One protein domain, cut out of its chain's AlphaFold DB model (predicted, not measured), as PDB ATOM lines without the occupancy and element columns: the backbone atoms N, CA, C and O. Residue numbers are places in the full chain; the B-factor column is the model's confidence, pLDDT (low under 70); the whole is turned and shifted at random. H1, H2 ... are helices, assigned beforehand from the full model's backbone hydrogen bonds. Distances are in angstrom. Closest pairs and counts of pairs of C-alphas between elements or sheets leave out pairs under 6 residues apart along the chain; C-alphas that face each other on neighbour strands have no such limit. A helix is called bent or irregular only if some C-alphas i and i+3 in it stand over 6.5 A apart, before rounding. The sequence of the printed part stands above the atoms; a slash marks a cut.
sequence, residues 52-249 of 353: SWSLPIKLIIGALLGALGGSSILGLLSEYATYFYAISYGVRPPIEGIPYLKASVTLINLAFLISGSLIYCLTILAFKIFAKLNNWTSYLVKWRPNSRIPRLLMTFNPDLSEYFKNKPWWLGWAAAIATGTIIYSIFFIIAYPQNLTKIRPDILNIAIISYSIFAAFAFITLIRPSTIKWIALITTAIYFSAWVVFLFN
ATOM      1  N   SER A  52      66.494 -22.240 -29.025       64.00
ATOM      2  CA  SER A  52      65.029 -22.097 -28.964       64.00
ATOM      3  C   SER A  52      64.550 -20.704 -29.388       64.00
ATOM      4  O   SER A  52      63.475 -20.583 -29.968       64.00
ATOM      5  N   TRP A  53      65.359 -19.679 -29.110       71.75
ATOM      6  CA  TRP A  53      65.130 -18.282 -29.487       71.75
ATOM      7  C   TRP A  53      65.759 -17.928 -30.834       71.75
ATOM      8  O   TRP A  53      65.411 -16.914 -31.433       71.75
ATOM      9  N   SER A  54      66.651 -18.784 -31.341       81.81
ATOM     10  CA  SER A  54      67.360 -18.521 -32.586       81.81
ATOM     11  C   SER A  54      66.420 -18.414 -33.784       81.81
ATOM     12  O   SER A  54      66.703 -17.620 -34.666       81.81
ATOM     13  N   LEU A  55      65.300 -19.146 -33.824       83.38
ATOM     14  CA  LEU A  55      64.383 -19.098 -34.968       83.38
ATOM     15  C   LEU A  55      63.587 -17.783 -35.043       83.38
ATOM     16  O   LEU A  55      63.686 -17.132 -36.078       83.38
ATOM     17  N   PRO A  56      62.879 -17.323 -33.990       86.06
ATOM     18  CA  PRO A  56      62.236 -16.004 -33.982       86.06
ATOM     19  C   PRO A  56      63.190 -14.870 -34.343       86.06
ATOM     20  O   PRO A  56      62.864 -14.017 -35.163       86.06
ATOM     21  N   ILE A  57      64.395 -14.898 -33.767       86.06
ATOM     22  CA  ILE A  57      65.428 -13.895 -34.031       86.06
ATOM     23  C   ILE A  57      65.898 -13.986 -35.487       86.06
ATOM     24  O   ILE A  57      65.990 -12.962 -36.150       86.06
ATOM     25  N   LYS A  58      66.136 -15.192 -36.022       88.00
ATOM     26  CA  LYS A  58      66.495 -15.395 -37.436       88.00
ATOM     27  C   LYS A  58      65.395 -14.924 -38.382       88.00
ATOM     28  O   LYS A  58      65.726 -14.344 -39.408       88.00
ATOM     29  N   LEU A  59      64.120 -15.136 -38.050       87.00
ATOM     30  CA  LEU A  59      63.000 -14.623 -38.841       87.00
ATOM     31  C   LEU A  59      62.960 -13.095 -38.818       87.00
ATOM     32  O   LEU A  59      62.819 -12.491 -39.871       87.00
ATOM     33  N   ILE A  60      63.145 -12.466 -37.653       85.88
ATOM     34  CA  ILE A  60      63.174 -11.000 -37.524       85.88
ATOM     35  C   ILE A  60      64.373 -10.408 -38.274       85.88
ATOM     36  O   ILE A  60      64.207  -9.477 -39.054       85.88
ATOM     37  N   ILE A  61      65.575 -10.962 -38.089       86.38
ATOM     38  CA  ILE A  61      66.782 -10.525 -38.806       86.38
ATOM     39  C   ILE A  61      66.606 -10.742 -40.310       86.38
ATOM     40  O   ILE A  61      66.893  -9.842 -41.088       86.38
ATOM     41  N   GLY A  62      66.092 -11.902 -40.723       84.88
ATOM     42  CA  GLY A  62      65.775 -12.189 -42.119       84.88
ATOM     43  C   GLY A  62      64.749 -11.214 -42.697       84.88
ATOM     44  O   GLY A  62      64.889 -10.799 -43.842       84.88
ATOM     45  N   ALA A  63      63.770 -10.781 -41.898       84.19
ATOM     46  CA  ALA A  63      62.797  -9.770 -42.292       84.19
ATOM     47  C   ALA A  63      63.431  -8.396 -42.492       84.19
ATOM     48  O   ALA A  63      63.174  -7.753 -43.505       84.19
ATOM     49  N   LEU A  64      64.293  -7.974 -41.566       85.56
ATOM     50  CA  LEU A  64      65.022  -6.710 -41.664       85.56
ATOM     51  C   LEU A  64      65.978  -6.713 -42.860       85.56
ATOM     52  O   LEU A  64      65.955  -5.784 -43.661       85.56
ATOM     53  N   LEU A  65      66.767  -7.777 -43.030       85.25
ATOM     54  CA  LEU A  65      67.675  -7.928 -44.169       85.25
ATOM     55  C   LEU A  65      66.913  -8.008 -45.495       85.25
ATOM     56  O   LEU A  65      67.319  -7.381 -46.466       85.25
ATOM     57  N   GLY A  66      65.790  -8.727 -45.538       82.62
ATOM     58  CA  GLY A  66      64.936  -8.809 -46.722       82.62
ATOM     59  C   GLY A  66      64.259  -7.481 -47.067       82.62
ATOM     60  O   GLY A  66      64.117  -7.160 -48.243       82.62
ATOM     61  N   ALA A  67      63.873  -6.691 -46.060       84.19
ATOM     62  CA  ALA A  67      63.335  -5.348 -46.256       84.19
ATOM     63  C   ALA A  67      64.408  -4.376 -46.780       84.19
ATOM     64  O   ALA A  67      64.130  -3.614 -47.702       84.19
ATOM     65  N   LEU A  68      65.635  -4.442 -46.248       85.06
ATOM     66  CA  LEU A  68      66.773  -3.631 -46.707       85.06
ATOM     67  C   LEU A  68      67.258  -4.036 -48.106       85.06
ATOM     68  O   LEU A  68      67.636  -3.178 -48.898       85.06
ATOM     69  N   GLY A  69      67.234  -5.332 -48.421       81.50
ATOM     70  CA  GLY A  69      67.689  -5.878 -49.702       81.50
ATOM     71  C   GLY A  69      66.725  -5.665 -50.872       81.50
ATOM     72  O   GLY A  69      67.056  -6.038 -51.991       81.50
ATOM     73  N   GLY A  70      65.531  -5.104 -50.645       70.00
ATOM     74  CA  GLY A  70      64.578  -4.708 -51.693       70.00
ATOM     75  C   GLY A  70      63.913  -5.848 -52.487       70.00
ATOM     76  O   GLY A  70      62.856  -5.625 -53.075       70.00
ATOM     77  N   SER A  71      64.460  -7.069 -52.482       64.31
ATOM     78  CA  SER A  71      63.882  -8.245 -53.147       64.31
ATOM     79  C   SER A  71      63.734  -9.418 -52.176       64.31
ATOM     80  O   SER A  71      64.627 -10.253 -52.018       64.31
ATOM     81  N   SER A  72      62.581  -9.509 -51.518       79.94
ATOM     82  CA  SER A  72      62.209 -10.735 -50.809       79.94
ATOM     83  C   SER A  72      61.638 -11.766 -51.790       79.94
ATOM     84  O   SER A  72      61.064 -11.400 -52.815       79.94
ATOM     85  N   ILE A  73      61.738 -13.059 -51.458       84.38
ATOM     86  CA  ILE A  73      61.073 -14.151 -52.201       84.38
ATOM     87  C   ILE A  73      59.565 -13.869 -52.350       84.38
ATOM     88  O   ILE A  73      58.968 -14.170 -53.377       84.38
ATOM     89  N   LEU A  74      58.961 -13.221 -51.350       84.38
ATOM     90  CA  LEU A  74      57.568 -12.778 -51.382       84.38
ATOM     91  C   LEU A  74      57.285 -11.678 -52.404       84.38
ATOM     92  O   LEU A  74      56.192 -11.658 -52.953       84.38
ATOM     93  N   GLY A  75      58.254 -10.805 -52.691       87.31
ATOM     94  CA  GLY A  75      58.180  -9.844 -53.794       87.31
ATOM     95  C   GLY A  75      57.924 -10.543 -55.123       87.31
ATOM     96  O   GLY A  75      56.947 -10.238 -55.801       87.31
ATOM     97  N   LEU A  76      58.751 -11.545 -55.426       88.81
ATOM     98  CA  LEU A  76      58.609 -12.365 -56.630       88.81
ATOM     99  C   LEU A  76      57.284 -13.135 -56.624       88.81
ATOM    100  O   LEU A  76      56.541 -13.085 -57.598       88.81
ATOM    101  N   LEU A  77      56.945 -13.804 -55.516       91.69
ATOM    102  CA  LEU A  77      55.680 -14.541 -55.403       91.69
ATOM    103  C   LEU A  77      54.457 -13.636 -55.580       91.69
ATOM    104  O   LEU A  77      53.474 -14.074 -56.164       91.69
ATOM    105  N   SER A  78      54.502 -12.393 -55.095       90.50
ATOM    106  CA  SER A  78      53.402 -11.443 -55.253       90.50
ATOM    107  C   SER A  78      53.232 -11.000 -56.705       90.50
ATOM    108  O   SER A  78      52.101 -10.887 -57.166       90.50
ATOM    109  N   GLU A  79      54.329 -10.810 -57.440       91.50
ATOM    110  CA  GLU A  79      54.288 -10.504 -58.874       91.50
ATOM    111  C   GLU A  79      53.692 -11.673 -59.674       91.50
ATOM    112  O   GLU A  79      52.733 -11.482 -60.425       91.50
ATOM    113  N   TYR A  80      54.147 -12.906 -59.418       93.88
ATOM    114  CA  TYR A  80      53.546 -14.108 -60.009       93.88
ATOM    115  C   TYR A  80      52.076 -14.291 -59.616       93.88
ATOM    116  O   TYR A  80      51.262 -14.685 -60.451       93.88
ATOM    117  N   ALA A  81      51.713 -13.977 -58.372       94.56
ATOM    118  CA  ALA A  81      50.325 -13.984 -57.930       94.56
ATOM    119  C   ALA A  81      49.491 -12.934 -58.678       94.56
ATOM    120  O   ALA A  81      48.355 -13.226 -59.044       94.56
ATOM    121  N   THR A  82      50.046 -11.752 -58.990       93.88
ATOM    122  CA  THR A  82      49.340 -10.778 -59.835       93.88
ATOM    123  C   THR A  82      49.143 -11.291 -61.256       93.88
ATOM    124  O   THR A  82      48.079 -11.076 -61.831       93.88
ATOM    125  N   TYR A  83      50.129 -11.982 -61.831       95.06
ATOM    126  CA  TYR A  83      49.973 -12.593 -63.153       95.06
ATOM    127  C   TYR A  83      48.900 -13.677 -63.140       95.06
ATOM    128  O   TYR A  83      48.026 -13.684 -64.005       95.06
ATOM    129  N   PHE A  84      48.916 -14.549 -62.130       95.38
ATOM    130  CA  PHE A  84      47.890 -15.571 -61.954       95.38
ATOM    131  C   PHE A  84      46.497 -14.953 -61.781       95.38
ATOM    132  O   PHE A  84      45.533 -15.412 -62.395       95.38
ATOM    133  N   TYR A  85      46.400 -13.874 -61.003       94.94
ATOM    134  CA  TYR A  85      45.187 -13.079 -60.861       94.94
ATOM    135  C   TYR A  85      44.730 -12.513 -62.214       94.94
ATOM    136  O   TYR A  85      43.602 -12.776 -62.613       94.94
ATOM    137  N   ALA A  86      45.594 -11.826 -62.968       94.38
ATOM    138  CA  ALA A  86      45.251 -11.274 -64.283       94.38
ATOM    139  C   ALA A  86      44.705 -12.352 -65.236       94.38
ATOM    140  O   ALA A  86      43.625 -12.184 -65.801       94.38
ATOM    141  N   ILE A  87      45.398 -13.493 -65.326       94.44
ATOM    142  CA  ILE A  87      44.996 -14.638 -66.157       94.44
ATOM    143  C   ILE A  87      43.634 -15.182 -65.720       94.44
ATOM    144  O   ILE A  87      42.779 -15.438 -66.563       94.44
ATOM    145  N   SER A  88      43.406 -15.313 -64.410       91.56
ATOM    146  CA  SER A  88      42.144 -15.832 -63.863       91.56
ATOM    147  C   SER A  88      40.935 -14.960 -64.213       91.56
ATOM    148  O   SER A  88      39.824 -15.475 -64.307       91.56
ATOM    149  N   TYR A  89      41.141 -13.656 -64.426       89.81
ATOM    150  CA  TYR A  89      40.102 -12.713 -64.854       89.81
ATOM    151  C   TYR A  89      40.105 -12.452 -66.375       89.81
ATOM    152  O   TYR A  89      39.339 -11.616 -66.843       89.81
ATOM    153  N   GLY A  90      40.934 -13.152 -67.162       90.81
ATOM    154  CA  GLY A  90      41.001 -12.985 -68.621       90.81
ATOM    155  C   GLY A  90      41.700 -11.700 -69.083       90.81
ATOM    156  O   GLY A  90      41.484 -11.239 -70.201       90.81
ATOM    157  N   VAL A  91      42.531 -11.108 -68.226       92.56
ATOM    158  CA  VAL A  91      43.291  -9.883 -68.496       92.56
ATOM    159  C   VAL A  91      44.722 -10.233 -68.902       92.56
ATOM    160  O   VAL A  91      45.320 -11.154 -68.340       92.56
ATOM    161  N   ARG A  92      45.317  -9.478 -69.841       94.25
ATOM    162  CA  ARG A  92      46.736  -9.668 -70.184       94.25
ATOM    163  C   ARG A  92      47.615  -9.400 -68.946       94.25
ATOM    164  O   ARG A  92      47.439  -8.365 -68.302       94.25
ATOM    165  N   PRO A  93      48.566 -10.283 -68.599       94.25
ATOM    166  CA  PRO A  93      49.503 -10.010 -67.516       94.25
ATOM    167  C   PRO A  93      50.323  -8.743 -67.809       94.25
ATOM    168  O   PRO A  93      50.827  -8.608 -68.927       94.25
ATOM    169  N   PRO A  94      50.494  -7.825 -66.842       91.06
ATOM    170  CA  PRO A  94      51.320  -6.638 -67.034       91.06
ATOM    171  C   PRO A  94      52.809  -7.011 -66.998       91.06
ATOM    172  O   PRO A  94      53.414  -7.104 -65.930       91.06
ATOM    173  N   ILE A  95      53.408  -7.230 -68.172       90.31
ATOM    174  CA  ILE A  95      54.831  -7.595 -68.315       90.31
ATOM    175  C   ILE A  95      55.743  -6.405 -67.956       90.31
ATOM    176  O   ILE A  95      56.890  -6.598 -67.564       90.31
ATOM    177  N   GLU A  96      55.220  -5.174 -67.989       87.75
ATOM    178  CA  GLU A  96      55.954  -3.956 -67.599       87.75
ATOM    179  C   GLU A  96      56.212  -3.853 -66.078       87.75
ATOM    180  O   GLU A  96      56.771  -2.867 -65.581       87.75
ATOM    181  N   GLY A  97      55.776  -4.855 -65.313       86.81
ATOM    182  CA  GLY A  97      55.894  -4.910 -63.865       86.81
ATOM    183  C   GLY A  97      54.889  -4.012 -63.141       86.81
ATOM    184  O   GLY A  97      54.067  -3.300 -63.728       86.81
ATOM    185  N   ILE A  98      54.944  -4.073 -61.810       86.19
ATOM    186  CA  ILE A  98      54.049  -3.329 -60.919       86.19
ATOM    187  C   ILE A  98      54.926  -2.573 -59.914       86.19
ATOM    188  O   ILE A  98      55.392  -3.146 -58.926       86.19
ATOM    189  N   PRO A  99      55.203  -1.278 -60.143       71.94
ATOM    190  CA  PRO A  99      56.341  -0.597 -59.529       71.94
ATOM    191  C   PRO A  99      56.116  -0.375 -58.031       71.94
ATOM    192  O   PRO A  99      57.050  -0.428 -57.235       71.94
ATOM    193  N   TYR A 100      54.857  -0.202 -57.631       73.00
ATOM    194  CA  TYR A 100      54.471   0.012 -56.242       73.00
ATOM    195  C   TYR A 100      54.265  -1.284 -55.457       73.00
ATOM    196  O   TYR A 100      54.259  -1.261 -54.224       73.00
ATOM    197  N   LEU A 101      54.176  -2.422 -56.157       75.81
ATOM    198  CA  LEU A 101      54.110  -3.730 -55.519       75.81
ATOM    199  C   LEU A 101      55.364  -3.952 -54.675       75.81
ATOM    200  O   LEU A 101      55.264  -4.476 -53.579       75.81
ATOM    201  N   LYS A 102      56.535  -3.465 -55.110       81.75
ATOM    202  CA  LYS A 102      57.791  -3.647 -54.370       81.75
ATOM    203  C   LYS A 102      57.731  -3.060 -52.957       81.75
ATOM    204  O   LYS A 102      57.991  -3.784 -52.007       81.75
ATOM    205  N   ALA A 103      57.347  -1.791 -52.802       84.12
ATOM    206  CA  ALA A 103      57.316  -1.130 -51.491       84.12
ATOM    207  C   ALA A 103      56.197  -1.662 -50.578       84.12
ATOM    208  O   ALA A 103      56.398  -1.872 -49.383       84.12
ATOM    209  N   SER A 104      55.008  -1.919 -51.129       85.69
ATOM    210  CA  SER A 104      53.918  -2.495 -50.337       85.69
ATOM    211  C   SER A 104      54.202  -3.946 -49.960       85.69
ATOM    212  O   SER A 104      53.948  -4.339 -48.824       85.69
ATOM    213  N   VAL A 105      54.793  -4.736 -50.858       83.50
ATOM    214  CA  VAL A 105      55.159  -6.127 -50.576       83.50
ATOM    215  C   VAL A 105      56.341  -6.218 -49.626       83.50
ATOM    216  O   VAL A 105      56.351  -7.134 -48.815       83.50
ATOM    217  N   THR A 106      57.304  -5.291 -49.627       86.38
ATOM    218  CA  THR A 106      58.350  -5.290 -48.589       86.38
ATOM    219  C   THR A 106      57.759  -5.047 -47.203       86.38
ATOM    220  O   THR A 106      58.120  -5.767 -46.272       86.38
ATOM    221  N   LEU A 107      56.805  -4.117 -47.064       87.81
ATOM    222  CA  LEU A 107      56.096  -3.880 -45.800       87.81
ATOM    223  C   LEU A 107      55.251  -5.097 -45.400       87.81
ATOM    224  O   LEU A 107      55.354  -5.569 -44.268       87.81
ATOM    225  N   ILE A 108      54.472  -5.657 -46.330       87.19
ATOM    226  CA  ILE A 108      53.677  -6.869 -46.084       87.19
ATOM    227  C   ILE A 108      54.584  -8.038 -45.698       87.19
ATOM    228  O   ILE A 108      54.282  -8.745 -44.746       87.19
ATOM    229  N   ASN A 109      55.719  -8.224 -46.373       86.94
ATOM    230  CA  ASN A 109      56.701  -9.257 -46.058       86.94
ATOM    231  C   ASN A 109      57.306  -9.059 -44.660       86.94
ATOM    232  O   ASN A 109      57.451 -10.020 -43.908       86.94
ATOM    233  N   LEU A 110      57.621  -7.818 -44.281       88.88
ATOM    234  CA  LEU A 110      58.079  -7.502 -42.930       88.88
ATOM    235  C   LEU A 110      57.011  -7.882 -41.896       88.88
ATOM    236  O   LEU A 110      57.306  -8.616 -40.952       88.88
ATOM    237  N   ALA A 111      55.768  -7.436 -42.100       90.00
ATOM    238  CA  ALA A 111      54.646  -7.764 -41.226       90.00
ATOM    239  C   ALA A 111      54.425  -9.282 -41.133       90.00
ATOM    240  O   ALA A 111      54.255  -9.808 -40.038       90.00
ATOM    241  N   PHE A 112      54.518  -9.979 -42.264       89.19
ATOM    242  CA  PHE A 112      54.357 -11.423 -42.408       89.19
ATOM    243  C   PHE A 112      55.431 -12.238 -41.676       89.19
ATOM    244  O   PHE A 112      55.142 -13.250 -41.034       89.19
ATOM    245  N   LEU A 113      56.690 -11.805 -41.728       91.12
ATOM    246  CA  LEU A 113      57.775 -12.468 -41.005       91.12
ATOM    247  C   LEU A 113      57.708 -12.179 -39.499       91.12
ATOM    248  O   LEU A 113      57.959 -13.079 -38.692       91.12
ATOM    249  N   ILE A 114      57.311 -10.962 -39.108       89.25
ATOM    250  CA  ILE A 114      57.054 -10.608 -37.703       89.25
ATOM    251  C   ILE A 114      55.889 -11.437 -37.150       89.25
ATOM    252  O   ILE A 114      56.017 -12.011 -36.069       89.25
ATOM    253  N   SER A 115      54.783 -11.572 -37.885       93.50
ATOM    254  CA  SER A 115      53.651 -12.406 -37.469       93.50
ATOM    255  C   SER A 115      54.015 -13.890 -37.426       93.50
ATOM    256  O   SER A 115      53.626 -14.570 -36.481       93.50
ATOM    257  N   GLY A 116      54.824 -14.398 -38.361       91.56
ATOM    258  CA  GLY A 116      55.348 -15.768 -38.303       91.56
ATOM    259  C   GLY A 116      56.207 -16.023 -37.055       91.56
ATOM    260  O   GLY A 116      56.054 -17.047 -36.382       91.56
ATOM    261  N   SER A 117      57.058 -15.056 -36.694       92.44
ATOM    262  CA  SER A 117      57.844 -15.065 -35.452       92.44
ATOM    263  C   SER A 117      56.947 -15.030 -34.207       92.44
ATOM    264  O   SER A 117      57.136 -15.815 -33.272       92.44
ATOM    265  N   LEU A 118      55.907 -14.190 -34.218       91.69
ATOM    266  CA  LEU A 118      54.914 -14.112 -33.148       91.69
ATOM    267  C   LEU A 118      54.167 -15.441 -32.976       91.69
ATOM    268  O   LEU A 118      54.045 -15.919 -31.853       91.69
ATOM    269  N   ILE A 119      53.731 -16.076 -34.068       93.50
ATOM    270  CA  ILE A 119      53.052 -17.381 -34.050       93.50
ATOM    271  C   ILE A 119      53.951 -18.454 -33.441       93.50
ATOM    272  O   ILE A 119      53.491 -19.227 -32.597       93.50
ATOM    273  N   TYR A 120      55.238 -18.481 -33.797       94.25
ATOM    274  CA  TYR A 120      56.195 -19.407 -33.191       94.25
ATOM    275  C   TYR A 120      56.280 -19.201 -31.667       94.25
ATOM    276  O   TYR A 120      56.147 -20.152 -30.892       94.25
ATOM    277  N   CYS A 121      56.452 -17.950 -31.223       91.94
ATOM    278  CA  CYS A 121      56.532 -17.594 -29.806       91.94
ATOM    279  C   CYS A 121      55.242 -17.934 -29.044       91.94
ATOM    280  O   CYS A 121      55.311 -18.545 -27.975       91.94
ATOM    281  N   LEU A 122      54.078 -17.596 -29.606       91.56
ATOM    282  CA  LEU A 122      52.768 -17.906 -29.036       91.56
ATOM    283  C   LEU A 122      52.545 -19.414 -28.930       91.56
ATOM    284  O   LEU A 122      52.056 -19.881 -27.907       91.56
ATOM    285  N   THR A 123      52.972 -20.185 -29.932       93.00
ATOM    286  CA  THR A 123      52.865 -21.650 -29.912       93.00
ATOM    287  C   THR A 123      53.702 -22.242 -28.776       93.00
ATOM    288  O   THR A 123      53.200 -23.041 -27.985       93.00
ATOM    289  N   ILE A 124      54.959 -21.805 -28.618       93.00
ATOM    290  CA  ILE A 124      55.806 -22.238 -27.494       93.00
ATOM    291  C   ILE A 124      55.185 -21.846 -26.151       93.00
ATOM    292  O   ILE A 124      55.172 -22.660 -25.224       93.00
ATOM    293  N   LEU A 125      54.704 -20.606 -26.027       90.69
ATOM    294  CA  LEU A 125      54.092 -20.100 -24.802       90.69
ATOM    295  C   LEU A 125      52.853 -20.924 -24.430       90.69
ATOM    296  O   LEU A 125      52.764 -21.393 -23.297       90.69
ATOM    297  N   ALA A 126      51.954 -21.163 -25.387       90.06
ATOM    298  CA  ALA A 126      50.730 -21.931 -25.192       90.06
ATOM    299  C   ALA A 126      51.023 -23.349 -24.680       90.06
ATOM    300  O   ALA A 126      50.497 -23.747 -23.640       90.06
ATOM    301  N   PHE A 127      51.928 -24.085 -25.333       91.88
ATOM    302  CA  PHE A 127      52.271 -25.443 -24.896       91.88
ATOM    303  C   PHE A 127      53.047 -25.475 -23.572       91.88
ATOM    304  O   PHE A 127      52.853 -26.391 -22.775       91.88
ATOM    305  N   LYS A 128      53.887 -24.473 -23.274       89.19
ATOM    306  CA  LYS A 128      54.542 -24.366 -21.958       89.19
ATOM    307  C   LYS A 128      53.545 -24.083 -20.837       89.19
ATOM    308  O   LYS A 128      53.668 -24.674 -19.765       89.19
ATOM    309  N   ILE A 129      52.577 -23.193 -21.070       87.81
ATOM    310  CA  ILE A 129      51.488 -22.922 -20.122       87.81
ATOM    311  C   ILE A 129      50.690 -24.203 -19.900       87.81
ATOM    312  O   ILE A 129      50.482 -24.584 -18.753       87.81
ATOM    313  N   PHE A 130      50.327 -24.907 -20.972       87.44
ATOM    314  CA  PHE A 130      49.603 -26.171 -20.890       87.44
ATOM    315  C   PHE A 130      50.368 -27.236 -20.088       87.44
ATOM    316  O   PHE A 130      49.824 -27.807 -19.144       87.44
ATOM    317  N   ALA A 131      51.657 -27.442 -20.375       86.25
ATOM    318  CA  ALA A 131      52.501 -28.370 -19.621       86.25
ATOM    319  C   ALA A 131      52.611 -27.982 -18.133       86.25
ATOM    320  O   ALA A 131      52.553 -28.843 -17.254       86.25
ATOM    321  N   LYS A 132      52.718 -26.681 -17.824       85.50
ATOM    322  CA  LYS A 132      52.753 -26.181 -16.440       85.50
ATOM    323  C   LYS A 132      51.414 -26.375 -15.724       85.50
ATOM    324  O   LYS A 132      51.418 -26.771 -14.559       85.50
ATOM    325  N   LEU A 133      50.291 -26.118 -16.398       83.94
ATOM    326  CA  LEU A 133      48.945 -26.356 -15.870       83.94
ATOM    327  C   LEU A 133      48.738 -27.841 -15.565       83.94
ATOM    328  O   LEU A 133      48.251 -28.172 -14.487       83.94
ATOM    329  N   ASN A 134      49.195 -28.731 -16.450       80.69
ATOM    330  CA  ASN A 134      49.156 -30.169 -16.207       80.69
ATOM    331  C   ASN A 134      49.958 -30.552 -14.955       80.69
ATOM    332  O   ASN A 134      49.434 -31.226 -14.073       80.69
ATOM    333  N   ASN A 135      51.181 -30.037 -14.797       80.19
ATOM    334  CA  ASN A 135      51.959 -30.270 -13.577       80.19
ATOM    335  C   ASN A 135      51.254 -29.716 -12.328       80.19
ATOM    336  O   ASN A 135      51.304 -30.338 -11.269       80.19
ATOM    337  N   TRP A 136      50.553 -28.584 -12.437       77.94
ATOM    338  CA  TRP A 136      49.783 -28.006 -11.335       77.94
ATOM    339  C   TRP A 136      48.648 -28.917 -10.851       77.94
ATOM    340  O   TRP A 136      48.420 -29.014  -9.645       77.94
ATOM    341  N   THR A 137      48.011 -29.671 -11.754       75.31
ATOM    342  CA  THR A 137      47.006 -30.674 -11.358       75.31
ATOM    343  C   THR A 137      47.583 -31.717 -10.399       75.31
ATOM    344  O   THR A 137      46.931 -32.075  -9.419       75.31
ATOM    345  N   SER A 138      48.842 -32.129 -10.594       75.00
ATOM    346  CA  SER A 138      49.515 -33.068  -9.687       75.00
ATOM    347  C   SER A 138      49.737 -32.474  -8.286       75.00
ATOM    348  O   SER A 138      49.619 -33.182  -7.285       75.00
ATOM    349  N   TYR A 139      49.980 -31.160  -8.186       80.56
ATOM    350  CA  TYR A 139      50.094 -30.464  -6.901       80.56
ATOM    351  C   TYR A 139      48.742 -30.353  -6.188       80.56
ATOM    352  O   TYR A 139      48.672 -30.594  -4.984       80.56
ATOM    353  N   LEU A 140      47.660 -30.055  -6.916       76.88
ATOM    354  CA  LEU A 140      46.309 -30.011  -6.345       76.88
ATOM    355  C   LEU A 140      45.863 -31.372  -5.801       76.88
ATOM    356  O   LEU A 140      45.273 -31.443  -4.723       76.88
ATOM    357  N   VAL A 141      46.194 -32.452  -6.515       74.94
ATOM    358  CA  VAL A 141      45.942 -33.827  -6.063       74.94
ATOM    359  C   VAL A 141      46.665 -34.111  -4.739       74.94
ATOM    360  O   VAL A 141      46.062 -34.689  -3.836       74.94
ATOM    361  N   LYS A 142      47.915 -33.646  -4.576       79.88
ATOM    362  CA  LYS A 142      48.675 -33.779  -3.317       79.88
ATOM    363  C   LYS A 142      48.114 -32.929  -2.177       79.88
ATOM    364  O   LYS A 142      48.177 -33.349  -1.027       79.88
ATOM    365  N   TRP A 143      47.574 -31.749  -2.476       81.88
ATOM    366  CA  TRP A 143      47.075 -30.819  -1.460       81.88
ATOM    367  C   TRP A 143      45.761 -31.274  -0.804       81.88
ATOM    368  O   TRP A 143      45.496 -30.925   0.345       81.88
ATOM    369  N   ARG A 144      44.940 -32.084  -1.490       78.50
ATOM    370  CA  ARG A 144      43.620 -32.505  -0.981       78.50
ATOM    371  C   ARG A 144      43.378 -34.020  -1.081       78.50
ATOM    372  O   ARG A 144      42.395 -34.441  -1.703       78.50
ATOM    373  N   PRO A 145      44.215 -34.850  -0.425       71.56
ATOM    374  CA  PRO A 145      44.268 -36.300  -0.640       71.56
ATOM    375  C   PRO A 145      42.963 -37.033  -0.288       71.56
ATOM    376  O   PRO A 145      42.700 -38.104  -0.824       71.56
ATOM    377  N   ASN A 146      42.115 -36.452   0.569       81.88
ATOM    378  CA  ASN A 146      40.902 -37.105   1.072       81.88
ATOM    379  C   ASN A 146      39.616 -36.805   0.272       81.88
ATOM    380  O   ASN A 146      38.517 -37.132   0.715       81.88
ATOM    381  N   SER A 147      39.710 -36.154  -0.891       76.50
ATOM    382  CA  SER A 147      38.537 -35.924  -1.751       76.50
ATOM    383  C   SER A 147      38.292 -37.112  -2.703       76.50
ATOM    384  O   SER A 147      39.200 -37.878  -3.008       76.50
ATOM    385  N   ARG A 148      37.055 -37.310  -3.188       75.88
ATOM    386  CA  ARG A 148      36.741 -38.383  -4.166       75.88
ATOM    387  C   ARG A 148      37.383 -38.141  -5.543       75.88
ATOM    388  O   ARG A 148      37.696 -39.087  -6.254       75.88
ATOM    389  N   ILE A 149      37.612 -36.875  -5.881       69.81
ATOM    390  CA  ILE A 149      38.180 -36.395  -7.149       69.81
ATOM    391  C   ILE A 149      39.611 -36.922  -7.412       69.81
ATOM    392  O   ILE A 149      39.845 -37.458  -8.495       69.81
ATOM    393  N   PRO A 150      40.572 -36.856  -6.467       60.25
ATOM    394  CA  PRO A 150      41.926 -37.356  -6.676       60.25
ATOM    395  C   PRO A 150      41.997 -38.866  -6.887       60.25
ATOM    396  O   PRO A 150      42.899 -39.286  -7.591       60.25
ATOM    397  N   ARG A 151      41.059 -39.688  -6.387       65.31
ATOM    398  CA  ARG A 151      41.065 -41.128  -6.723       65.31
ATOM    399  C   ARG A 151      40.804 -41.373  -8.202       65.31
ATOM    400  O   ARG A 151      41.465 -42.215  -8.782       65.31
ATOM    401  N   LEU A 152      39.871 -40.629  -8.794       66.38
ATOM    402  CA  LEU A 152      39.524 -40.752 -10.211       66.38
ATOM    403  C   LEU A 152      40.631 -40.167 -11.099       66.38
ATOM    404  O   LEU A 152      40.974 -40.754 -12.116       66.38
ATOM    405  N   LEU A 153      41.243 -39.053 -10.676       60.09
ATOM    406  CA  LEU A 153      42.374 -38.441 -11.380       60.09
ATOM    407  C   LEU A 153      43.679 -39.238 -11.236       60.09
ATOM    408  O   LEU A 153      44.429 -39.298 -12.197       60.09
ATOM    409  N   MET A 154      43.961 -39.870 -10.089       56.22
ATOM    410  CA  MET A 154      45.167 -40.690  -9.887       56.22
ATOM    411  C   MET A 154      45.193 -41.919 -10.803       56.22
ATOM    412  O   MET A 154      46.269 -42.295 -11.254       56.22
ATOM    413  N   THR A 155      44.037 -42.493 -11.157       61.19
ATOM    414  CA  THR A 155      43.956 -43.570 -12.161       61.19
ATOM    415  C   THR A 155      44.402 -43.109 -13.552       61.19
ATOM    416  O   THR A 155      44.910 -43.910 -14.330       61.19
ATOM    417  N   PHE A 156      44.250 -41.815 -13.854       56.66
ATOM    418  CA  PHE A 156      44.713 -41.176 -15.091       56.66
ATOM    419  C   PHE A 156      46.102 -40.535 -14.970       56.66
ATOM    420  O   PHE A 156      46.627 -40.041 -15.966       56.66
ATOM    421  N   ASN A 157      46.705 -40.550 -13.777       54.88
ATOM    422  CA  ASN A 157      47.972 -39.890 -13.475       54.88
ATOM    423  C   ASN A 157      49.093 -40.866 -13.047       54.88
ATOM    424  O   ASN A 157      49.856 -40.517 -12.140       54.88
ATOM    425  N   PRO A 158      49.265 -42.074 -13.640       54.78
ATOM    426  CA  PRO A 158      50.624 -42.584 -13.720       54.78
ATOM    427  C   PRO A 158      51.384 -41.577 -14.578       54.78
ATOM    428  O   PRO A 158      50.819 -41.037 -15.527       54.78
ATOM    429  N   ASP A 159      52.623 -41.276 -14.219       69.19
ATOM    430  CA  ASP A 159      53.469 -40.342 -14.947       69.19
ATOM    431  C   ASP A 159      53.544 -40.793 -16.422       69.19
ATOM    432  O   ASP A 159      54.334 -41.657 -16.795       69.19
ATOM    433  N   LEU A 160      52.626 -40.300 -17.271       71.44
ATOM    434  CA  LEU A 160      52.480 -40.739 -18.663       71.44
ATOM    435  C   LEU A 160      53.806 -40.507 -19.382       71.44
ATOM    436  O   LEU A 160      54.220 -41.305 -20.220       71.44
ATOM    437  N   SER A 161      54.510 -39.446 -18.985       71.75
ATOM    438  CA  SER A 161      55.857 -39.156 -19.445       71.75
ATOM    439  C   SER A 161      56.828 -40.307 -19.143       71.75
ATOM    440  O   SER A 161      57.596 -40.689 -20.024       71.75
ATOM    441  N   GLU A 162      56.743 -40.928 -17.963       80.81
ATOM    442  CA  GLU A 162      57.553 -42.077 -17.551       80.81
ATOM    443  C   GLU A 162      57.165 -43.350 -18.313       80.81
ATOM    444  O   GLU A 162      58.041 -44.027 -18.858       80.81
ATOM    445  N   TYR A 163      55.863 -43.629 -18.461       82.12
ATOM    446  CA  TYR A 163      55.379 -44.777 -19.241       82.12
ATOM    447  C   TYR A 163      55.848 -44.717 -20.703       82.12
ATOM    448  O   TYR A 163      56.313 -45.711 -21.267       82.12
ATOM    449  N   PHE A 164      55.767 -43.536 -21.322       81.31
ATOM    450  CA  PHE A 164      56.153 -43.333 -22.718       81.31
ATOM    451  C   PHE A 164      57.654 -43.072 -22.922       81.31
ATOM    452  O   PHE A 164      58.115 -43.080 -24.070       81.31
ATOM    453  N   LYS A 165      58.443 -42.890 -21.851       83.38
ATOM    454  CA  LYS A 165      59.891 -42.624 -21.933       83.38
ATOM    455  C   LYS A 165      60.646 -43.743 -22.648       83.38
ATOM    456  O   LYS A 165      61.520 -43.465 -23.464       83.38
ATOM    457  N   ASN A 166      60.251 -44.990 -22.388       87.69
ATOM    458  CA  ASN A 166      60.891 -46.190 -22.936       87.69
ATOM    459  C   ASN A 166      60.175 -46.751 -24.176       87.69
ATOM    460  O   ASN A 166      60.572 -47.784 -24.711       87.69
ATOM    461  N   LYS A 167      59.095 -46.106 -24.630       88.62
ATOM    462  CA  LYS A 167      58.316 -46.558 -25.788       88.62
ATOM    463  C   LYS A 167      58.824 -45.906 -27.077       88.62
ATOM    464  O   LYS A 167      59.350 -44.785 -27.046       88.62
ATOM    465  N   PRO A 168      58.669 -46.579 -28.232       89.44
ATOM    466  CA  PRO A 168      59.053 -45.992 -29.505       89.44
ATOM    467  C   PRO A 168      58.223 -44.733 -29.778       89.44
ATOM    468  O   PRO A 168      57.063 -44.618 -29.387       89.44
ATOM    469  N   TRP A 169      58.843 -43.767 -30.449       82.19
ATOM    470  CA  TRP A 169      58.288 -42.427 -30.640       82.19
ATOM    471  C   TRP A 169      56.927 -42.409 -31.358       82.19
ATOM    472  O   TRP A 169      56.092 -41.565 -31.038       82.19
ATOM    473  N   TRP A 170      56.678 -43.355 -32.269       86.50
ATOM    474  CA  TRP A 170      55.414 -43.473 -33.005       86.50
ATOM    475  C   TRP A 170      54.215 -43.796 -32.103       86.50
ATOM    476  O   TRP A 170      53.100 -43.391 -32.414       86.50
ATOM    477  N   LEU A 171      54.425 -44.455 -30.956       85.19
ATOM    478  CA  LEU A 171      53.335 -44.800 -30.038       85.19
ATOM    479  C   LEU A 171      52.726 -43.547 -29.390       85.19
ATOM    480  O   LEU A 171      51.518 -43.482 -29.184       85.19
ATOM    481  N   GLY A 172      53.549 -42.527 -29.121       82.12
ATOM    482  CA  GLY A 172      53.066 -41.233 -28.633       82.12
ATOM    483  C   GLY A 172      52.202 -40.510 -29.670       82.12
ATOM    484  O   GLY A 172      51.169 -39.947 -29.322       82.12
ATOM    485  N   TRP A 173      52.581 -40.588 -30.951       80.12
ATOM    486  CA  TRP A 173      51.785 -40.050 -32.059       80.12
ATOM    487  C   TRP A 173      50.467 -40.800 -32.244       80.12
ATOM    488  O   TRP A 173      49.425 -40.165 -32.375       80.12
ATOM    489  N   ALA A 174      50.486 -42.133 -32.195       85.81
ATOM    490  CA  ALA A 174      49.273 -42.942 -32.282       85.81
ATOM    491  C   ALA A 174      48.287 -42.601 -31.151       85.81
ATOM    492  O   ALA A 174      47.107 -42.373 -31.408       85.81
ATOM    493  N   ALA A 175      48.780 -42.480 -29.915       83.69
ATOM    494  CA  ALA A 175      47.961 -42.097 -28.767       83.69
ATOM    495  C   ALA A 175      47.413 -40.662 -28.880       83.69
ATOM    496  O   ALA A 175      46.269 -40.401 -28.516       83.69
ATOM    497  N   ALA A 176      48.192 -39.734 -29.433       81.81
ATOM    498  CA  ALA A 176      47.739 -38.373 -29.699       81.81
ATOM    499  C   ALA A 176      46.641 -38.298 -30.766       81.81
ATOM    500  O   ALA A 176      45.644 -37.611 -30.561       81.81
ATOM    501  N   ILE A 177      46.793 -39.032 -31.871       84.12
ATOM    502  CA  ILE A 177      45.783 -39.124 -32.935       84.12
ATOM    503  C   ILE A 177      44.508 -39.775 -32.390       84.12
ATOM    504  O   ILE A 177      43.412 -39.267 -32.622       84.12
ATOM    505  N   ALA A 178      44.636 -40.849 -31.604       86.31
ATOM    506  CA  ALA A 178      43.504 -41.474 -30.923       86.31
ATOM    507  C   ALA A 178      42.790 -40.483 -29.985       86.31
ATOM    508  O   ALA A 178      41.570 -40.369 -30.000       86.31
ATOM    509  N   THR A 179      43.542 -39.688 -29.223       80.69
ATOM    510  CA  THR A 179      42.965 -38.678 -28.322       80.69
ATOM    511  C   THR A 179      42.252 -37.569 -29.107       80.69
ATOM    512  O   THR A 179      41.121 -37.216 -28.780       80.69
ATOM    513  N   GLY A 180      42.867 -37.055 -30.177       80.69
ATOM    514  CA  GLY A 180      42.263 -36.045 -31.050       80.69
ATOM    515  C   GLY A 180      40.987 -36.541 -31.737       80.69
ATOM    516  O   GLY A 180      39.999 -35.819 -31.775       80.69
ATOM    517  N   THR A 181      40.971 -37.787 -32.218       82.44
ATOM    518  CA  THR A 181      39.787 -38.402 -32.848       82.44
ATOM    519  C   THR A 181      38.658 -38.663 -31.852       82.44
ATOM    520  O   THR A 181      37.496 -38.422 -32.179       82.44
ATOM    521  N   ILE A 182      38.974 -39.076 -30.619       86.94
ATOM    522  CA  ILE A 182      37.980 -39.212 -29.545       86.94
ATOM    523  C   ILE A 182      37.371 -37.843 -29.208       86.94
ATOM    524  O   ILE A 182      36.150 -37.719 -29.161       86.94
ATOM    525  N   ILE A 183      38.195 -36.805 -29.034       83.31
ATOM    526  CA  ILE A 183      37.728 -35.437 -28.753       83.31
ATOM    527  C   ILE A 183      36.861 -34.905 -29.897       83.31
ATOM    528  O   ILE A 183      35.779 -34.384 -29.633       83.31
ATOM    529  N   TYR A 184      37.303 -35.081 -31.147       85.31
ATOM    530  CA  TYR A 184      36.537 -34.730 -32.343       85.31
ATOM    531  C   TYR A 184      35.158 -35.395 -32.327       85.31
ATOM    532  O   TYR A 184      34.144 -34.723 -32.491       85.31
ATOM    533  N   SER A 185      35.120 -36.705 -32.066       84.88
ATOM    534  CA  SER A 185      33.885 -37.495 -32.052       84.88
ATOM    535  C   SER A 185      32.932 -37.040 -30.947       84.88
ATOM    536  O   SER A 185      31.741 -36.875 -31.197       84.88
ATOM    537  N   ILE A 186      33.448 -36.771 -29.740       85.44
ATOM    538  CA  ILE A 186      32.657 -36.240 -28.619       85.44
ATOM    539  C   ILE A 186      32.075 -34.868 -28.979       85.44
ATOM    540  O   ILE A 186      30.877 -34.650 -28.807       85.44
ATOM    541  N   PHE A 187      32.894 -33.954 -29.510       82.56
ATOM    542  CA  PHE A 187      32.427 -32.630 -29.927       82.56
ATOM    543  C   PHE A 187      31.382 -32.716 -31.037       82.56
ATOM    544  O   PHE A 187      30.381 -32.009 -30.976       82.56
ATOM    545  N   PHE A 188      31.586 -33.594 -32.021       81.06
ATOM    546  CA  PHE A 188      30.641 -33.822 -33.106       81.06
ATOM    547  C   PHE A 188      29.292 -34.326 -32.573       81.06
ATOM    548  O   PHE A 188      28.259 -33.749 -32.899       81.06
ATOM    549  N   ILE A 189      29.296 -35.322 -31.679       86.62
ATOM    550  CA  ILE A 189      28.077 -35.861 -31.053       86.62
ATOM    551  C   ILE A 189      27.345 -34.799 -30.220       86.62
ATOM    552  O   ILE A 189      26.119 -34.774 -30.226       86.62
ATOM    553  N   ILE A 190      28.063 -33.921 -29.510       83.75
ATOM    554  CA  ILE A 190      27.451 -32.860 -28.689       83.75
ATOM    555  C   ILE A 190      26.914 -31.716 -29.561       83.75
ATOM    556  O   ILE A 190      25.820 -31.212 -29.309       83.75
ATOM    557  N   ALA A 191      27.669 -31.296 -30.578       79.94
ATOM    558  CA  ALA A 191      27.341 -30.127 -31.387       79.94
ATOM    559  C   ALA A 191      26.253 -30.406 -32.438       79.94
ATOM    560  O   ALA A 191      25.442 -29.523 -32.720       79.94
ATOM    561  N   TYR A 192      26.211 -31.622 -32.992       78.69
ATOM    562  CA  TYR A 192      25.271 -32.009 -34.048       78.69
ATOM    563  C   TYR A 192      23.780 -31.882 -33.657       78.69
ATOM    564  O   TYR A 192      23.025 -31.283 -34.422       78.69
ATOM    565  N   PRO A 193      23.317 -32.355 -32.480       75.69
ATOM    566  CA  PRO A 193      21.902 -32.281 -32.110       75.69
ATOM    567  C   PRO A 193      21.440 -30.899 -31.611       75.69
ATOM    568  O   PRO A 193      20.238 -30.668 -31.510       75.69
ATOM    569  N   GLN A 194      22.340 -29.965 -31.277       69.12
ATOM    570  CA  GLN A 194      21.986 -28.765 -30.497       69.12
ATOM    571  C   GLN A 194      21.492 -27.536 -31.293       69.12
ATOM    572  O   GLN A 194      21.503 -26.433 -30.755       69.12
ATOM    573  N   ASN A 195      21.042 -27.646 -32.550       61.09
ATOM    574  CA  ASN A 195      20.663 -26.479 -33.387       61.09
ATOM    575  C   ASN A 195      21.761 -25.388 -33.518       61.09
ATOM    576  O   ASN A 195      21.523 -24.323 -34.092       61.09
ATOM    577  N   LEU A 196      22.990 -25.659 -33.055       57.91
ATOM    578  CA  LEU A 196      24.176 -24.819 -33.260       57.91
ATOM    579  C   LEU A 196      24.566 -24.741 -34.746       57.91
ATOM    580  O   LEU A 196      25.339 -23.871 -35.132       57.91
ATOM    581  N   THR A 197      23.957 -25.576 -35.590       55.94
ATOM    582  CA  THR A 197      24.005 -25.540 -37.058       55.94
ATOM    583  C   THR A 197      23.371 -24.292 -37.681       55.94
ATOM    584  O   THR A 197      23.537 -24.070 -38.877       55.94
ATOM    585  N   LYS A 198      22.691 -23.432 -36.900       66.50
ATOM    586  CA  LYS A 198      22.371 -22.064 -37.351       66.50
ATOM    587  C   LYS A 198      23.626 -21.203 -37.546       66.50
ATOM    588  O   LYS A 198      23.603 -20.276 -38.352       66.50
ATOM    589  N   ILE A 199      24.713 -21.492 -36.827       69.31
ATOM    590  CA  ILE A 199      26.037 -20.926 -37.108       69.31
ATOM    591  C   ILE A 199      26.574 -21.647 -38.346       69.31
ATOM    592  O   ILE A 199      26.445 -22.866 -38.433       69.31
ATOM    593  N   ARG A 200      27.160 -20.905 -39.301       78.31
ATOM    594  CA  ARG A 200      27.660 -21.461 -40.574       78.31
ATOM    595  C   ARG A 200      28.437 -22.766 -40.314       78.31
ATOM    596  O   ARG A 200      29.482 -22.695 -39.656       78.31
ATOM    597  N   PRO A 201      27.956 -23.929 -40.799       79.25
ATOM    598  CA  PRO A 201      28.484 -25.241 -40.413       79.25
ATOM    599  C   PRO A 201      29.978 -25.387 -40.732       79.25
ATOM    600  O   PRO A 201      30.705 -26.058 -40.002       79.25
ATOM    601  N   ASP A 202      30.459 -24.676 -41.752       81.31
ATOM    602  CA  ASP A 202      31.871 -24.637 -42.139       81.31
ATOM    603  C   ASP A 202      32.770 -24.102 -41.016       81.31
ATOM    604  O   ASP A 202      33.816 -24.679 -40.722       81.31
ATOM    605  N   ILE A 203      32.346 -23.032 -40.332       81.31
ATOM    606  CA  ILE A 203      33.119 -22.404 -39.250       81.31
ATOM    607  C   ILE A 203      33.201 -23.349 -38.051       81.31
ATOM    608  O   ILE A 203      34.271 -23.520 -37.466       81.31
ATOM    609  N   LEU A 204      32.079 -23.990 -37.705       82.12
ATOM    610  CA  LEU A 204      32.021 -24.963 -36.617       82.12
ATOM    611  C   LEU A 204      32.936 -26.160 -36.907       82.12
ATOM    612  O   LEU A 204      33.727 -26.547 -36.049       82.12
ATOM    613  N   ASN A 205      32.891 -26.705 -38.124       83.31
ATOM    614  CA  ASN A 205      33.744 -27.820 -38.527       83.31
ATOM    615  C   ASN A 205      35.234 -27.455 -38.457       83.31
ATOM    616  O   ASN A 205      36.022 -28.214 -37.891       83.31
ATOM    617  N   ILE A 206      35.623 -26.274 -38.950       85.94
ATOM    618  CA  ILE A 206      37.006 -25.779 -38.850       85.94
ATOM    619  C   ILE A 206      37.430 -25.629 -37.378       85.94
ATOM    620  O   ILE A 206      38.541 -26.019 -37.008       85.94
ATOM    621  N   ALA A 207      36.550 -25.116 -36.513       84.44
ATOM    622  CA  ALA A 207      36.821 -24.981 -35.081       84.44
ATOM    623  C   ALA A 207      37.019 -26.346 -34.394       84.44
ATOM    624  O   ALA A 207      37.983 -26.531 -33.653       84.44
ATOM    625  N   ILE A 208      36.163 -27.330 -34.679       85.06
ATOM    626  CA  ILE A 208      36.277 -28.678 -34.101       85.06
ATOM    627  C   ILE A 208      37.562 -29.371 -34.586       85.06
ATOM    628  O   ILE A 208      38.292 -29.956 -33.780       85.06
ATOM    629  N   ILE A 209      37.880 -29.282 -35.883       87.62
ATOM    630  CA  ILE A 209      39.107 -29.864 -36.453       87.62
ATOM    631  C   ILE A 209      40.346 -29.217 -35.822       87.62
ATOM    632  O   ILE A 209      41.237 -29.924 -35.349       87.62
ATOM    633  N   SER A 210      40.390 -27.884 -35.754       86.75
ATOM    634  CA  SER A 210      41.524 -27.159 -35.167       86.75
ATOM    635  C   SER A 210      41.716 -27.467 -33.679       86.75
ATOM    636  O   SER A 210      42.847 -27.706 -33.255       86.75
ATOM    637  N   TYR A 211      40.632 -27.561 -32.900       87.62
ATOM    638  CA  TYR A 211      40.694 -27.969 -31.494       87.62
ATOM    639  C   TYR A 211      41.217 -29.401 -31.328       87.62
ATOM    640  O   TYR A 211      42.054 -29.663 -30.464       87.62
ATOM    641  N   SER A 212      40.781 -30.323 -32.186       86.06
ATOM    642  CA  SER A 212      41.197 -31.730 -32.139       86.06
ATOM    643  C   SER A 212      42.683 -31.897 -32.463       86.06
ATOM    644  O   SER A 212      43.399 -32.620 -31.768       86.06
ATOM    645  N   ILE A 213      43.174 -31.169 -33.474       88.50
ATOM    646  CA  ILE A 213      44.602 -31.102 -33.816       88.50
ATOM    647  C   ILE A 213      45.401 -30.493 -32.657       88.50
ATOM    648  O   ILE A 213      46.439 -31.033 -32.268       88.50
ATOM    649  N   PHE A 214      44.909 -29.398 -32.069       89.44
ATOM    650  CA  PHE A 214      45.549 -28.767 -30.917       89.44
ATOM    651  C   PHE A 214      45.645 -29.728 -29.727       89.44
ATOM    652  O   PHE A 214      46.717 -29.852 -29.138       89.44
ATOM    653  N   ALA A 215      44.569 -30.447 -29.403       86.88
ATOM    654  CA  ALA A 215      44.548 -31.416 -28.315       86.88
ATOM    655  C   ALA A 215      45.517 -32.584 -28.554       86.88
ATOM    656  O   ALA A 215      46.231 -32.983 -27.633       86.88
ATOM    657  N   ALA A 216      45.608 -33.086 -29.791       88.25
ATOM    658  CA  ALA A 216      46.587 -34.104 -30.162       88.25
ATOM    659  C   ALA A 216      48.023 -33.603 -29.935       88.25
ATOM    660  O   ALA A 216      48.813 -34.259 -29.255       88.25
ATOM    661  N   PHE A 217      48.364 -32.405 -30.419       90.88
ATOM    662  CA  PHE A 217      49.684 -31.824 -30.166       90.88
ATOM    663  C   PHE A 217      49.934 -31.564 -28.682       90.88
ATOM    664  O   PHE A 217      51.017 -31.873 -28.187       90.88
ATOM    665  N   ALA A 218      48.935 -31.073 -27.950       88.81
ATOM    666  CA  ALA A 218      49.032 -30.843 -26.515       88.81
ATOM    667  C   ALA A 218      49.369 -32.148 -25.783       88.81
ATOM    668  O   ALA A 218      50.305 -32.183 -24.985       88.81
ATOM    669  N   PHE A 219      48.709 -33.248 -26.142       86.62
ATOM    670  CA  PHE A 219      49.000 -34.572 -25.604       86.62
ATOM    671  C   PHE A 219      50.438 -35.035 -25.906       86.62
ATOM    672  O   PHE A 219      51.145 -35.498 -25.010       86.62
ATOM    673  N   ILE A 220      50.930 -34.828 -27.134       88.31
ATOM    674  CA  ILE A 220      52.328 -35.137 -27.494       88.31
ATOM    675  C   ILE A 220      53.305 -34.324 -26.643       88.31
ATOM    676  O   ILE A 220      54.314 -34.865 -26.181       88.31
ATOM    677  N   THR A 221      53.011 -33.043 -26.399       88.69
ATOM    678  CA  THR A 221      53.882 -32.191 -25.578       88.69
ATOM    679  C   THR A 221      53.944 -32.626 -24.119       88.69
ATOM    680  O   THR A 221      54.994 -32.453 -23.500       88.69
ATOM    681  N   LEU A 222      52.879 -33.245 -23.590       86.38
ATOM    682  CA  LEU A 222      52.892 -33.856 -22.257       86.38
ATOM    683  C   LEU A 222      53.809 -35.080 -22.207       86.38
ATOM    684  O   LEU A 222      54.564 -35.243 -21.254       86.38
ATOM    685  N   ILE A 223      53.778 -35.917 -23.248       86.06
ATOM    686  CA  ILE A 223      54.624 -37.113 -23.335       86.06
ATOM    687  C   ILE A 223      56.098 -36.731 -23.527       86.06
ATOM    688  O   ILE A 223      56.986 -37.321 -22.912       86.06
ATOM    689  N   ARG A 224      56.381 -35.752 -24.394       85.94
ATOM    690  CA  ARG A 224      57.746 -35.328 -24.733       85.94
ATOM    691  C   ARG A 224      57.839 -33.807 -24.844       85.94
ATOM    692  O   ARG A 224      57.644 -33.272 -25.937       85.94
ATOM    693  N   PRO A 225      58.260 -33.086 -23.792       86.75
ATOM    694  CA  PRO A 225      58.337 -31.622 -23.817       86.75
ATOM    695  C   PRO A 225      59.354 -31.076 -24.835       86.75
ATOM    696  O   PRO A 225      59.253 -29.929 -25.268       86.75
ATOM    697  N   SER A 226      60.318 -31.892 -25.280       88.00
ATOM    698  CA  SER A 226      61.250 -31.529 -26.356       88.00
ATOM    699  C   SER A 226      60.564 -31.323 -27.715       88.00
ATOM    700  O   SER A 226      61.105 -30.616 -28.566       88.00
ATOM    701  N   THR A 227      59.364 -31.882 -27.915       90.06
ATOM    702  CA  THR A 227      58.585 -31.759 -29.162       90.06
ATOM    703  C   THR A 227      57.981 -30.376 -29.373       90.06
ATOM    704  O   THR A 227      57.702 -30.021 -30.513       90.06
ATOM    705  N   ILE A 228      57.857 -29.553 -28.323       91.88
ATOM    706  CA  ILE A 228      57.251 -28.212 -28.400       91.88
ATOM    707  C   ILE A 228      57.920 -27.355 -29.487       91.88
ATOM    708  O   ILE A 228      57.238 -26.653 -30.228       91.88
ATOM    709  N   LYS A 229      59.253 -27.437 -29.620       90.75
ATOM    710  CA  LYS A 229      60.004 -26.671 -30.630       90.75
ATOM    711  C   LYS A 229      59.677 -27.124 -32.055       90.75
ATOM    712  O   LYS A 229      59.543 -26.291 -32.941       90.75
ATOM    713  N   TRP A 230      59.539 -28.434 -32.259       91.44
ATOM    714  CA  TRP A 230      59.187 -29.015 -33.554       91.44
ATOM    715  C   TRP A 230      57.757 -28.672 -33.947       91.44
ATOM    716  O   TRP A 230      57.522 -28.295 -35.086       91.44
ATOM    717  N   ILE A 231      56.823 -28.735 -32.997       92.12
ATOM    718  CA  ILE A 231      55.436 -28.330 -33.230       92.12
ATOM    719  C   ILE A 231      55.383 -26.844 -33.590       92.12
ATOM    720  O   ILE A 231      54.787 -26.499 -34.599       92.12
ATOM    721  N   ALA A 232      56.072 -25.973 -32.845       93.50
ATOM    722  CA  ALA A 232      56.146 -24.550 -33.180       93.50
ATOM    723  C   ALA A 232      56.744 -24.309 -34.576       93.50
ATOM    724  O   ALA A 232      56.191 -23.530 -35.345       93.50
ATOM    725  N   LEU A 233      57.821 -25.019 -34.936       93.12
ATOM    726  CA  LEU A 233      58.419 -24.956 -36.272       93.12
ATOM    727  C   LEU A 233      57.430 -25.382 -37.368       93.12
ATOM    728  O   LEU A 233      57.278 -24.666 -38.354       93.12
ATOM    729  N   ILE A 234      56.759 -26.525 -37.198       93.19
ATOM    730  CA  ILE A 234      55.784 -27.057 -38.160       93.19
ATOM    731  C   ILE A 234      54.597 -26.101 -38.294       93.19
ATOM    732  O   ILE A 234      54.209 -25.779 -39.411       93.19
ATOM    733  N   THR A 235      54.056 -25.593 -37.186       93.44
ATOM    734  CA  THR A 235      52.963 -24.610 -37.197       93.44
ATOM    735  C   THR A 235      53.366 -23.340 -37.945       93.44
ATOM    736  O   THR A 235      52.600 -22.851 -38.772       93.44
ATOM    737  N   THR A 236      54.576 -22.822 -37.719       93.38
ATOM    738  CA  THR A 236      55.095 -21.663 -38.460       93.38
ATOM    739  C   THR A 236      55.310 -21.973 -39.946       93.38
ATOM    740  O   THR A 236      55.023 -21.126 -40.788       93.38
ATOM    741  N   ALA A 237      55.760 -23.179 -40.297       92.88
ATOM    742  CA  ALA A 237      55.889 -23.597 -41.693       92.88
ATOM    743  C   ALA A 237      54.520 -23.688 -42.388       92.88
ATOM    744  O   ALA A 237      54.348 -23.113 -43.459       92.88
ATOM    745  N   ILE A 238      53.530 -24.323 -41.747       93.56
ATOM    746  CA  ILE A 238      52.144 -24.393 -42.234       93.56
ATOM    747  C   ILE A 238      51.570 -22.988 -42.409       93.56
ATOM    748  O   ILE A 238      50.946 -22.715 -43.430       93.56
ATOM    749  N   TYR A 239      51.813 -22.088 -41.452       94.19
ATOM    750  CA  TYR A 239      51.412 -20.688 -41.557       94.19
ATOM    751  C   TYR A 239      51.964 -20.042 -42.833       94.19
ATOM    752  O   TYR A 239      51.203 -19.466 -43.608       94.19
ATOM    753  N   PHE A 240      53.262 -20.183 -43.099       92.06
ATOM    754  CA  PHE A 240      53.866 -19.613 -44.299       92.06
ATOM    755  C   PHE A 240      53.349 -20.259 -45.592       92.06
ATOM    756  O   PHE A 240      53.021 -19.543 -46.537       92.06
ATOM    757  N   SER A 241      53.196 -21.583 -45.627       93.31
ATOM    758  CA  SER A 241      52.613 -22.291 -46.774       93.31
ATOM    759  C   SER A 241      51.168 -21.867 -47.048       93.31
ATOM    760  O   SER A 241      50.806 -21.654 -48.202       93.31
ATOM    761  N   ALA A 242      50.352 -21.686 -46.005       90.50
ATOM    762  CA  ALA A 242      48.967 -21.240 -46.139       90.50
ATOM    763  C   ALA A 242      48.875 -19.852 -46.787       90.50
ATOM    764  O   ALA A 242      48.005 -19.619 -47.621       90.50
ATOM    765  N   TRP A 243      49.803 -18.950 -46.467       89.81
ATOM    766  CA  TRP A 243      49.864 -17.636 -47.103       89.81
ATOM    767  C   TRP A 243      50.277 -17.682 -48.571       89.81
ATOM    768  O   TRP A 243      49.749 -16.908 -49.364       89.81
ATOM    769  N   VAL A 244      51.162 -18.604 -48.961       91.56
ATOM    770  CA  VAL A 244      51.456 -18.830 -50.383       91.56
ATOM    771  C   VAL A 244      50.184 -19.275 -51.103       91.56
ATOM    772  O   VAL A 244      49.809 -18.667 -52.098       91.56
ATOM    773  N   VAL A 245      49.460 -20.259 -50.564       92.44
ATOM    774  CA  VAL A 245      48.180 -20.708 -51.144       92.44
ATOM    775  C   VAL A 245      47.160 -19.565 -51.213       92.44
ATOM    776  O   VAL A 245      46.460 -19.425 -52.212       92.44
ATOM    777  N   PHE A 246      47.104 -18.712 -50.186       90.94
ATOM    778  CA  PHE A 246      46.222 -17.545 -50.146       90.94
ATOM    779  C   PHE A 246      46.546 -16.521 -51.240       90.94
ATOM    780  O   PHE A 246      45.629 -16.006 -51.874       90.94
ATOM    781  N   LEU A 247      47.831 -16.252 -51.504       91.19
ATOM    782  CA  LEU A 247      48.256 -15.330 -52.564       91.19
ATOM    783  C   LEU A 247      47.841 -15.812 -53.959       91.19
ATOM    784  O   LEU A 247      47.471 -14.992 -54.792       91.19
ATOM    785  N   PHE A 248      47.858 -17.122 -54.207       94.44
ATOM    786  CA  PHE A 248      47.439 -17.705 -55.489       94.44
ATOM    787  C   PHE A 248      45.929 -17.944 -55.596       94.44
ATOM    788  O   PHE A 248      45.465 -18.514 -56.576       94.44
ATOM    789  N   ASN A 249      45.130 -17.511 -54.622       93.12
ATOM    790  CA  ASN A 249      43.681 -17.539 -54.749       93.12
ATOM    791  C   ASN A 249      43.186 -16.175 -55.267       93.12
ATOM    792  O   ASN A 249      43.326 -15.185 -54.546       93.12
TER     793      ASN A 249
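This is residues 52 to 249 of the 353 residues of an uncharacterized protein of Pseudomonas corrugata (UniProt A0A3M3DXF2). One very long helix, H3, makes the longest axis of this model. H1 folds back beside it along residues 106 to 121, H8 packs on it along residues 116 to 131, H2 makes a corner with it where residues 74 to 79 of H2 meet residues 101 to 109 of H3, and the hairpin of H6 and H7 runs off from it, H7 at a steep tilt of 59 degrees. The printed part has 198 residues, with eight named helices, H1 to H8 in order along the chain, which hold 159 of them, and no named strand; the class is all helix. The whole is loose and elongated, with a radius of gyration of the C-alphas of 22.8 A and spans of 77 by 45 by 30 A.

Find C-alpha 52 at (65.029, -22.097, -28.964); there H1 begins, residues 52 to 68, 25.7 A long. Next comes H2, residues 73 to 88, 22.3 A. Look for C-alpha 101 at (54.110, -3.730, -55.519), from which H3, residues 101 to 143, runs 60.9 A to C-alpha 143 at (47.075, -30.819, -1.460). Two short helices follow, H4 at residues 148 to 155 and H5 at residues 160 to 165. Then read H6, residues 169 to 191, 33.3 A; H7, residues 201 to 223, 33.4 A; and H8, residues 225 to 247, 34.5 A, ending at C-alpha 247, (48.256, -15.330, -52.564). H1 and H8 are irregular, but only just: C-alphas 52 and 55 are 6.7 A apart, C-alphas 226 and 229 6.6 A.

Start at H3, the hub, which touches H1, H2, H4, H7 and H8. H1 touches it at a shallow tilt of 13 degrees, opposite ways; their closest C-alphas, Pro 56 and Ser 117, are 4.7 A apart. H8 touches it at a shallow tilt of 31 degrees, opposite ways, closest at C-alphas Tyr 120 and Ala 232, 5.1 A. H2, with residues 74 to 79 alone, touches H3 at 71 degrees, only just about perpendicular; the closest C-alphas are Gly 75 and Val 105, 5.8 A. H4 and H3 only just touch, with 3 pairs of C-alphas within 8 A, the closest Val 141 and Pro 150, 5.4 A. H7 touches H3 at a steep tilt of 59 degrees, closest at C-alphas Ala 131 and Leu 222, 6.1 A. H6 and H7 form a hairpin, closest at C-alphas Ala 176 and Ala 216, 4.4 A. H5 touches H7, closest at C-alphas Ser 161 and Ile 223, 4.6 A. In H2, H5 and H7 every O i to N i+4 pair is within hydrogen-bond range; the counts are 12 of 13 in H1, 38 of 39 in H3, 2 of 4 in H4, 18 of 19 in H6 and 17 of 19 in H8.

The C-alphas farthest apart, Glu 96 and Asn 146, are 77.7 A apart. The printed part has no cut, and its one long link is residues 89 to 100. Low pLDDT, under 70, is at residues 52, 71, 149 to 159 and 194 to 199.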